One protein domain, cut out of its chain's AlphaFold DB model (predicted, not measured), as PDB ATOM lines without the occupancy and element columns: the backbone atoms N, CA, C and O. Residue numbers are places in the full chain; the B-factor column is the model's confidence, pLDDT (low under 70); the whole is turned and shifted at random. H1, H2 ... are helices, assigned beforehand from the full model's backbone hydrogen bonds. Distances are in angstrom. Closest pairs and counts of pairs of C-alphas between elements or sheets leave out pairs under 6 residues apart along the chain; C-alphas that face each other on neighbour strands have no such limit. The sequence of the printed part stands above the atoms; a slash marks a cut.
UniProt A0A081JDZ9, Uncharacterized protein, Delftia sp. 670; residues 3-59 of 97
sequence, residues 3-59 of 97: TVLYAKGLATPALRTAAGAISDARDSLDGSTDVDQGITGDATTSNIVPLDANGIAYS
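This is residues 3 to 59 of the 97 residues of an uncharacterized protein of Delftia sp. 670 (UniProt A0A081JDZ9). One long helix, H2, forms one side of the model, the short helix H1 meets its first turns in a corner, and the long stretch of residues 31 to 59, with no named element, folds back from the far end of H2 toward H1 and then turns away again. The printed part has 57 residues with two named helices, H1 then H2, and no named strand; the class is all helix, though the helices hold 26 of the 57 residues. It is compact, with a radius of gyration of the C-alphas of 11.7 A and spans of 32 by 25 by 17 A.

H2, residues 14 to 30, is 24.6 A long, from C-alpha 14 at (5.830, 6.100, -29.783) to C-alpha 30 at (-2.284, 24.505, -15.678). H1, residues 3 to 11, begins with C-alpha 3 at (17.772, 13.349, -23.246) and is 13.6 A long.

H2 touches H1 with residues 15 to 16 alone; the closest C-alphas, of Gly 9 and Leu 15, are 5.1 A apart. They run opposite ways at a steep tilt of 46 degrees. Of the O i to N i+4 pairs, 4 of 5 in H1 and 12 of 13 in H2 are within hydrogen-bond range.

The C-alphas farthest apart, of Ala 11 and Ser 32, are 33.4 A apart. The link from H1 to H2 is tight. The printed part has no cut, and no printed residue is under 70 in pLDDT.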
ATOM      1  N   THR A   3      16.775  13.853 -22.282       93.19
ATOM      2  CA  THR A   3      17.772  13.349 -23.246       93.19
ATOM      3  C   THR A   3      17.653  11.844 -23.482       93.19
ATOM      4  O   THR A   3      17.659  11.388 -24.621       93.19
ATOM      5  N   VAL A   4      17.485  11.066 -22.408       95.12
ATOM      6  CA  VAL A   4      17.368   9.601 -22.493       95.12
ATOM      7  C   VAL A   4      16.079   9.191 -23.203       95.12
ATOM      8  O   VAL A   4      16.100   8.294 -24.042       95.12
ATOM      9  N   LEU A   5      14.957   9.840 -22.878       94.31
ATOM     10  CA  LEU A   5      13.669   9.511 -23.485       94.31
ATOM     11  C   LEU A   5      13.632   9.903 -24.969       94.31
ATOM     12  O   LEU A   5      13.140   9.125 -25.783       94.31
ATOM     13  N   TYR A   6      14.229  11.044 -25.325       93.75
ATOM     14  CA  TYR A   6      14.375  11.466 -26.718       93.75
ATOM     15  C   TYR A   6      15.224  10.473 -27.522       93.75
ATOM     16  O   TYR A   6      14.792  10.011 -28.575       93.75
ATOM     17  N   ALA A   7      16.389  10.075 -26.992       93.94
ATOM     18  CA  ALA A   7      17.285   9.126 -27.651       93.94
ATOM     19  C   ALA A   7      16.626   7.754 -27.871       93.94
ATOM     20  O   ALA A   7      16.686   7.207 -28.971       93.94
ATOM     21  N   LYS A   8      15.930   7.214 -26.860       95.62
ATOM     22  CA  LYS A   8      15.137   5.979 -27.018       95.62
ATOM     23  C   LYS A   8      14.012   6.147 -28.042       95.62
ATOM     24  O   LYS A   8      13.706   5.223 -28.790       95.62
ATOM     25  N   GLY A   9      13.440   7.344 -28.101       94.00
ATOM     26  CA  GLY A   9      12.432   7.748 -29.068       94.00
ATOM     27  C   GLY A   9      12.863   7.685 -30.533       94.00
ATOM     28  O   GLY A   9      11.997   7.608 -31.398       94.00
ATOM     29  N   LEU A  10      14.168   7.680 -30.832       92.06
ATOM     30  CA  LEU A  10      14.672   7.507 -32.201       92.06
ATOM     31  C   LEU A  10      14.421   6.087 -32.721       92.06
ATOM     32  O   LEU A  10      14.004   5.910 -33.859       92.06
ATOM     33  N   ALA A  11      14.637   5.081 -31.870       96.00
ATOM     34  CA  ALA A  11      14.352   3.685 -32.192       96.00
ATOM     35  C   ALA A  11      12.873   3.325 -31.971       96.00
ATOM     36  O   ALA A  11      12.356   2.390 -32.577       96.00
ATOM     37  N   THR A  12      12.180   4.044 -31.082       96.69
ATOM     38  CA  THR A  12      10.772   3.797 -30.747       96.69
ATOM     39  C   THR A  12       9.984   5.113 -30.736       96.69
ATOM     40  O   THR A  12       9.774   5.689 -29.665       96.69
ATOM     41  N   PRO A  13       9.506   5.593 -31.904       94.31
ATOM     42  CA  PRO A  13       8.843   6.897 -32.038       94.31
ATOM     43  C   PRO A  13       7.664   7.121 -31.085       94.31
ATOM     44  O   PRO A  13       7.468   8.233 -30.596       94.31
ATOM     45  N   ALA A  14       6.940   6.053 -30.732       95.94
ATOM     46  CA  ALA A  14       5.830   6.100 -29.783       95.94
ATOM     47  C   ALA A  14       6.216   6.681 -28.408       95.94
ATOM     48  O   ALA A  14       5.368   7.262 -27.740       95.94
ATOM     49  N   LEU A  15       7.486   6.588 -27.986       95.38
ATOM     50  CA  LEU A  15       7.948   7.203 -26.737       95.38
ATOM     51  C   LEU A  15       7.938   8.738 -26.804       95.38
ATOM     52  O   LEU A  15       7.635   9.383 -25.801       95.38
ATOM     53  N   ARG A  16       8.240   9.328 -27.971       94.62
ATOM     54  CA  ARG A  16       8.159  10.787 -28.178       94.62
ATOM     55  C   ARG A  16       6.705  11.235 -28.222       94.62
ATOM     56  O   ARG A  16       6.369  12.216 -27.568       94.62
ATOM     57  N   THR A  17       5.852  10.481 -28.916       94.69
ATOM     58  CA  THR A  17       4.405  10.738 -28.970       94.69
ATOM     59  C   THR A  17       3.769  10.664 -27.583       94.69
ATOM     60  O   THR A  17       3.059  11.581 -27.189       94.69
ATOM     61  N   ALA A  18       4.069   9.621 -26.804       96.38
ATOM     62  CA  ALA A  18       3.542   9.469 -25.450       96.38
ATOM     63  C   ALA A  18       4.037  10.576 -24.506       96.38
ATOM     64  O   ALA A  18       3.264  11.089 -23.703       96.38
ATOM     65  N   ALA A  19       5.307  10.977 -24.616       95.44
ATOM     66  CA  ALA A  19       5.841  12.092 -23.837       95.44
ATOM     67  C   ALA A  19       5.157  13.425 -24.183       95.44
ATOM     68  O   ALA A  19       4.891  14.205 -23.273       95.44
ATOM     69  N   GLY A  20       4.864  13.662 -25.468       95.00
ATOM     70  CA  GLY A  20       4.070  14.807 -25.924       95.00
ATOM     71  C   GLY A  20       2.673  14.799 -25.312       95.00
ATOM     72  O   GLY A  20       2.322  15.737 -24.614       95.00
ATOM     73  N   ALA A  21       1.953  13.679 -25.413       96.81
ATOM     74  CA  ALA A  21       0.611  13.550 -24.844       96.81
ATOM     75  C   ALA A  21       0.559  13.789 -23.320       96.81
ATOM     76  O   ALA A  21      -0.420  14.323 -22.808       96.81
ATOM     77  N   ILE A  22       1.607  13.413 -22.577       96.25
ATOM     78  CA  ILE A  22       1.719  13.715 -21.138       96.25
ATOM     79  C   ILE A  22       1.986  15.209 -20.890       96.25
ATOM     80  O   ILE A  22       1.595  15.733 -19.848       96.25
ATOM     81  N   SER A  23       2.696  15.884 -21.796       95.56
ATOM     82  CA  SER A  23       2.842  17.343 -21.767       95.56
ATOM     83  C   SER A  23       1.498  18.013 -21.984       95.56
ATOM     84  O   SER A  23       1.028  18.685 -21.073       95.56
ATOM     85  N   ASP A  24       0.834  17.701 -23.095       95.75
ATOM     86  CA  ASP A  24      -0.449  18.293 -23.481       95.75
ATOM     87  C   ASP A  24      -1.519  18.074 -22.399       95.75
ATOM     88  O   ASP A  24      -2.300  18.965 -22.079       95.75
ATOM     89  N   ALA A  25      -1.535  16.891 -21.772       96.31
ATOM     90  CA  ALA A  25      -2.456  16.603 -20.677       96.31
ATOM     91  C   ALA A  25      -2.206  17.475 -19.435       96.31
ATOM     92  O   ALA A  25      -3.162  17.839 -18.752       96.31
ATOM     93  N   ARG A  26      -0.950  17.807 -19.115       96.31
ATOM     94  CA  ARG A  26      -0.629  18.692 -17.981       96.31
ATOM     95  C   ARG A  26      -0.918  20.150 -18.319       96.31
ATOM     96  O   ARG A  26      -1.525  20.823 -17.493       96.31
ATOM     97  N   ASP A  27      -0.572  20.565 -19.533       94.94
ATOM     98  CA  ASP A  27      -0.832  21.909 -20.056       94.94
ATOM     99  C   ASP A  27      -2.344  22.212 -20.073       94.94
ATOM    100  O   ASP A  27      -2.797  23.269 -19.651       94.94
ATOM    101  N   SER A  28      -3.179  21.207 -20.381       94.38
ATOM    102  CA  SER A  28      -4.647  21.338 -20.325       94.38
ATOM    103  C   SER A  28      -5.233  21.647 -18.937       94.38
ATOM    104  O   SER A  28      -6.430  21.928 -18.819       94.38
ATOM    105  N   LEU A  29      -4.426  21.551 -17.876       95.56
ATOM    106  CA  LEU A  29      -4.847  21.783 -16.497       95.56
ATOM    107  C   LEU A  29      -4.275  23.078 -15.916       95.56
ATOM    108  O   LEU A  29      -4.867  23.607 -14.979       95.56
ATOM    109  N   ASP A  30      -3.148  23.579 -16.418       89.06
ATOM    110  CA  ASP A  30      -2.284  24.505 -15.678       89.06
ATOM    111  C   ASP A  30      -2.307  25.964 -16.186       89.06
ATOM    112  O   ASP A  30      -1.678  26.827 -15.577       89.06
ATOM    113  N   GLY A  31      -3.118  26.267 -17.208       84.38
ATOM    114  CA  GLY A  31      -3.450  27.628 -17.652       84.38
ATOM    115  C   GLY A  31      -3.767  27.709 -19.148       84.38
ATOM    116  O   GLY A  31      -3.808  26.698 -19.839       84.38
ATOM    117  N   SER A  32      -4.005  28.915 -19.676       85.06
ATOM    118  CA  SER A  32      -4.198  29.138 -21.125       85.06
ATOM    119  C   SER A  32      -2.902  29.256 -21.938       85.06
ATOM    120  O   SER A  32      -2.950  29.272 -23.171       85.06
ATOM    121  N   THR A  33      -1.749  29.371 -21.279       89.31
ATOM    122  CA  THR A  33      -0.438  29.512 -21.926       89.31
ATOM    123  C   THR A  33       0.301  28.184 -21.978       89.31
ATOM    124  O   THR A  33       0.452  27.559 -20.935       89.31
ATOM    125  N   ASP A  34       0.870  27.845 -23.137       90.94
ATOM    126  CA  ASP A  34       1.715  26.655 -23.298       90.94
ATOM    127  C   ASP A  34       3.071  26.846 -22.596       90.94
ATOM    128  O   ASP A  34       4.013  27.446 -23.130       90.94
ATOM    129  N   VAL A  35       3.147  26.368 -21.354       92.88
ATOM    130  CA  VAL A  35       4.343  26.440 -20.499       92.88
ATOM    131  C   VAL A  35       4.861  25.053 -20.127       92.88
ATOM    132  O   VAL A  35       5.956  24.932 -19.564       92.88
ATOM    133  N   ASP A  36       4.132  23.992 -20.482       93.88
ATOM    134  CA  ASP A  36       4.560  22.613 -20.307       93.88
ATOM    135  C   ASP A  36       5.014  21.974 -21.619       93.88
ATOM    136  O   ASP A  36       4.347  21.155 -22.249       93.88
ATOM    137  N   GLN A  37       6.243  22.295 -21.992       94.00
ATOM    138  CA  GLN A  37       6.802  21.869 -23.265       94.00
ATOM    139  C   GLN A  37       7.162  20.376 -23.305       94.00
ATOM    140  O   GLN A  37       7.830  19.852 -22.406       94.00
ATOM    141  N   GLY A  38       6.836  19.697 -24.409       94.62
ATOM    142  CA  GLY A  38       7.238  18.309 -24.662       94.62
ATOM    143  C   GLY A  38       8.763  18.110 -24.767       94.62
ATOM    144  O   GLY A  38       9.563  19.028 -24.616       94.62
ATOM    145  N   ILE A  39       9.213  16.878 -25.037       95.69
ATOM    146  CA  ILE A  39      10.654  16.567 -25.223       95.69
ATOM    147  C   ILE A  39      11.154  16.783 -26.658       95.69
ATOM    148  O   ILE A  39      12.311  16.509 -26.974       95.69
ATOM    149  N   THR A  40      10.267  17.219 -27.540       93.38
ATOM    150  CA  THR A  40      10.494  17.399 -28.970       93.38
ATOM    151  C   THR A  40      10.230  18.863 -29.302       93.38
ATOM    152  O   THR A  40       9.236  19.389 -28.820       93.38
ATOM    153  N   GLY A  41      11.110  19.505 -30.075       84.50
ATOM    154  CA  GLY A  41      10.849  20.843 -30.624       84.50
ATOM    155  C   GLY A  41      10.044  20.734 -31.920       84.50
ATOM    156  O   GLY A  41       8.879  21.097 -31.975       84.50
ATOM    157  N   ASP A  42      10.650  20.123 -32.935       75.94
ATOM    158  CA  ASP A  42      10.023  19.713 -34.198       75.94
ATOM    159  C   ASP A  42      10.308  18.225 -34.493       75.94
ATOM    160  O   ASP A  42      10.895  17.509 -33.682       75.94
ATOM    161  N   ALA A  43       9.932  17.718 -35.672       70.81
ATOM    162  CA  ALA A  43      10.163  16.314 -36.043       70.81
ATOM    163  C   ALA A  43      11.623  15.838 -35.826       70.81
ATOM    164  O   ALA A  43      11.864  14.682 -35.455       70.81
ATOM    165  N   THR A  44      12.591  16.741 -35.970       81.12
ATOM    166  CA  THR A  44      14.037  16.494 -35.976       81.12
ATOM    167  C   THR A  44      14.799  17.080 -34.785       81.12
ATOM    168  O   THR A  44      15.926  16.655 -34.539       81.12
ATOM    169  N   THR A  45      14.210  17.996 -34.013       89.44
ATOM    170  CA  THR A  45      14.890  18.663 -32.892       89.44
ATOM    171  C   THR A  45      14.407  18.175 -31.526       89.44
ATOM    172  O   THR A  45      13.246  17.812 -31.313       89.44
ATOM    173  N   SER A  46      15.332  18.113 -30.568       92.88
ATOM    174  CA  SER A  46      15.048  17.746 -29.179       92.88
ATOM    175  C   SER A  46      14.831  18.979 -28.316       92.88
ATOM    176  O   SER A  46      15.644  19.900 -28.361       92.88
ATOM    177  N   ASN A  47      13.836  18.934 -27.434       93.62
ATOM    178  CA  ASN A  47      13.699  19.900 -26.352       93.62
ATOM    179  C   ASN A  47      14.311  19.324 -25.064       93.62
ATOM    180  O   ASN A  47      13.675  18.565 -24.322       93.62
ATOM    181  N   ILE A  48      15.590  19.632 -24.833       90.88
ATOM    182  CA  ILE A  48      16.342  19.158 -23.660       90.88
ATOM    183  C   ILE A  48      16.220  20.132 -22.491       90.88
ATOM    184  O   ILE A  48      16.063  19.693 -21.348       90.88
ATOM    185  N   VAL A  49      16.263  21.432 -22.788       91.75
ATOM    186  CA  VAL A  49      16.079  22.516 -21.826       91.75
ATOM    187  C   VAL A  49      14.909  23.369 -22.328       91.75
ATOM    188  O   VAL A  49      15.071  24.046 -23.340       91.75
ATOM    189  N   PRO A  50      13.736  23.311 -21.673       93.06
ATOM    190  CA  PRO A  50      12.561  24.054 -22.109       93.06
ATOM    191  C   PRO A  50      12.710  25.522 -21.697       93.06
ATOM    192  O   PRO A  50      12.519  25.866 -20.529       93.06
ATOM    193  N   LEU A  51      13.097  26.360 -22.658       93.81
ATOM    194  CA  LEU A  51      13.331  27.793 -22.493       93.81
ATOM    195  C   LEU A  51      12.500  28.589 -23.505       93.81
ATOM    196  O   LEU A  51      12.243  28.100 -24.605       93.81
ATOM    197  N   ASP A  52      12.148  29.822 -23.152       91.62
ATOM    198  CA  ASP A  52      11.599  30.798 -24.088       91.62
ATOM    199  C   ASP A  52      12.678  31.339 -25.056       91.62
ATOM    200  O   ASP A  52      13.862  30.989 -24.985       91.62
ATOM    201  N   ALA A  53      12.282  32.243 -25.956       92.62
ATOM    202  CA  ALA A  53      13.187  32.857 -26.932       92.62
ATOM    203  C   ALA A  53      14.331  33.685 -26.305       92.62
ATOM    204  O   ALA A  53      15.316  33.976 -26.984       92.62
ATOM    205  N   ASN A  54      14.219  34.050 -25.026       95.38
ATOM    206  CA  ASN A  54      15.232  34.788 -24.277       95.38
ATOM    207  C   ASN A  54      16.138  33.862 -23.448       95.38
ATOM    208  O   ASN A  54      17.033  34.343 -22.753       95.38
ATOM    209  N   GLY A  55      15.922  32.544 -23.500       94.44
ATOM    210  CA  GLY A  55      16.665  31.574 -22.702       94.44
ATOM    211  C   GLY A  55      16.172  31.453 -21.256       94.44
ATOM    212  O   GLY A  55      16.915  30.960 -20.405       94.44
ATOM    213  N   ILE A  56      14.948  31.894 -20.957       95.50
ATOM    214  CA  ILE A  56      14.338  31.809 -19.625       95.50
ATOM    215  C   ILE A  56      13.531  30.518 -19.519       95.50
ATOM    216  O   ILE A  56      12.745  30.188 -20.401       95.50
ATOM    217  N   ALA A  57      13.717  29.778 -18.427       94.88
ATOM    218  CA  ALA A  57      12.970  28.550 -18.192       94.88
ATOM    219  C   ALA A  57      11.482  28.832 -17.960       94.88
ATOM    220  O   ALA A  57      11.133  29.704 -17.162       94.88
ATOM    221  N   TYR A  58      10.622  28.038 -18.601       94.31
ATOM    222  CA  TYR A  58       9.188  28.074 -18.333       94.31
ATOM    223  C   TYR A  58       8.910  27.755 -16.862       94.31
ATOM    224  O   TYR A  58       9.478  26.826 -16.277       94.31
ATOM    225  N   SER A  59       8.023  28.541 -16.263       93.19
ATOM    226  CA  SER A  59       7.659  28.449 -14.854       93.19
ATOM    227  C   SER A  59       6.152  28.354 -14.699       93.19
ATOM    228  O   SER A  59       5.413  28.897 -15.513       93.19
TER     229      SER A  59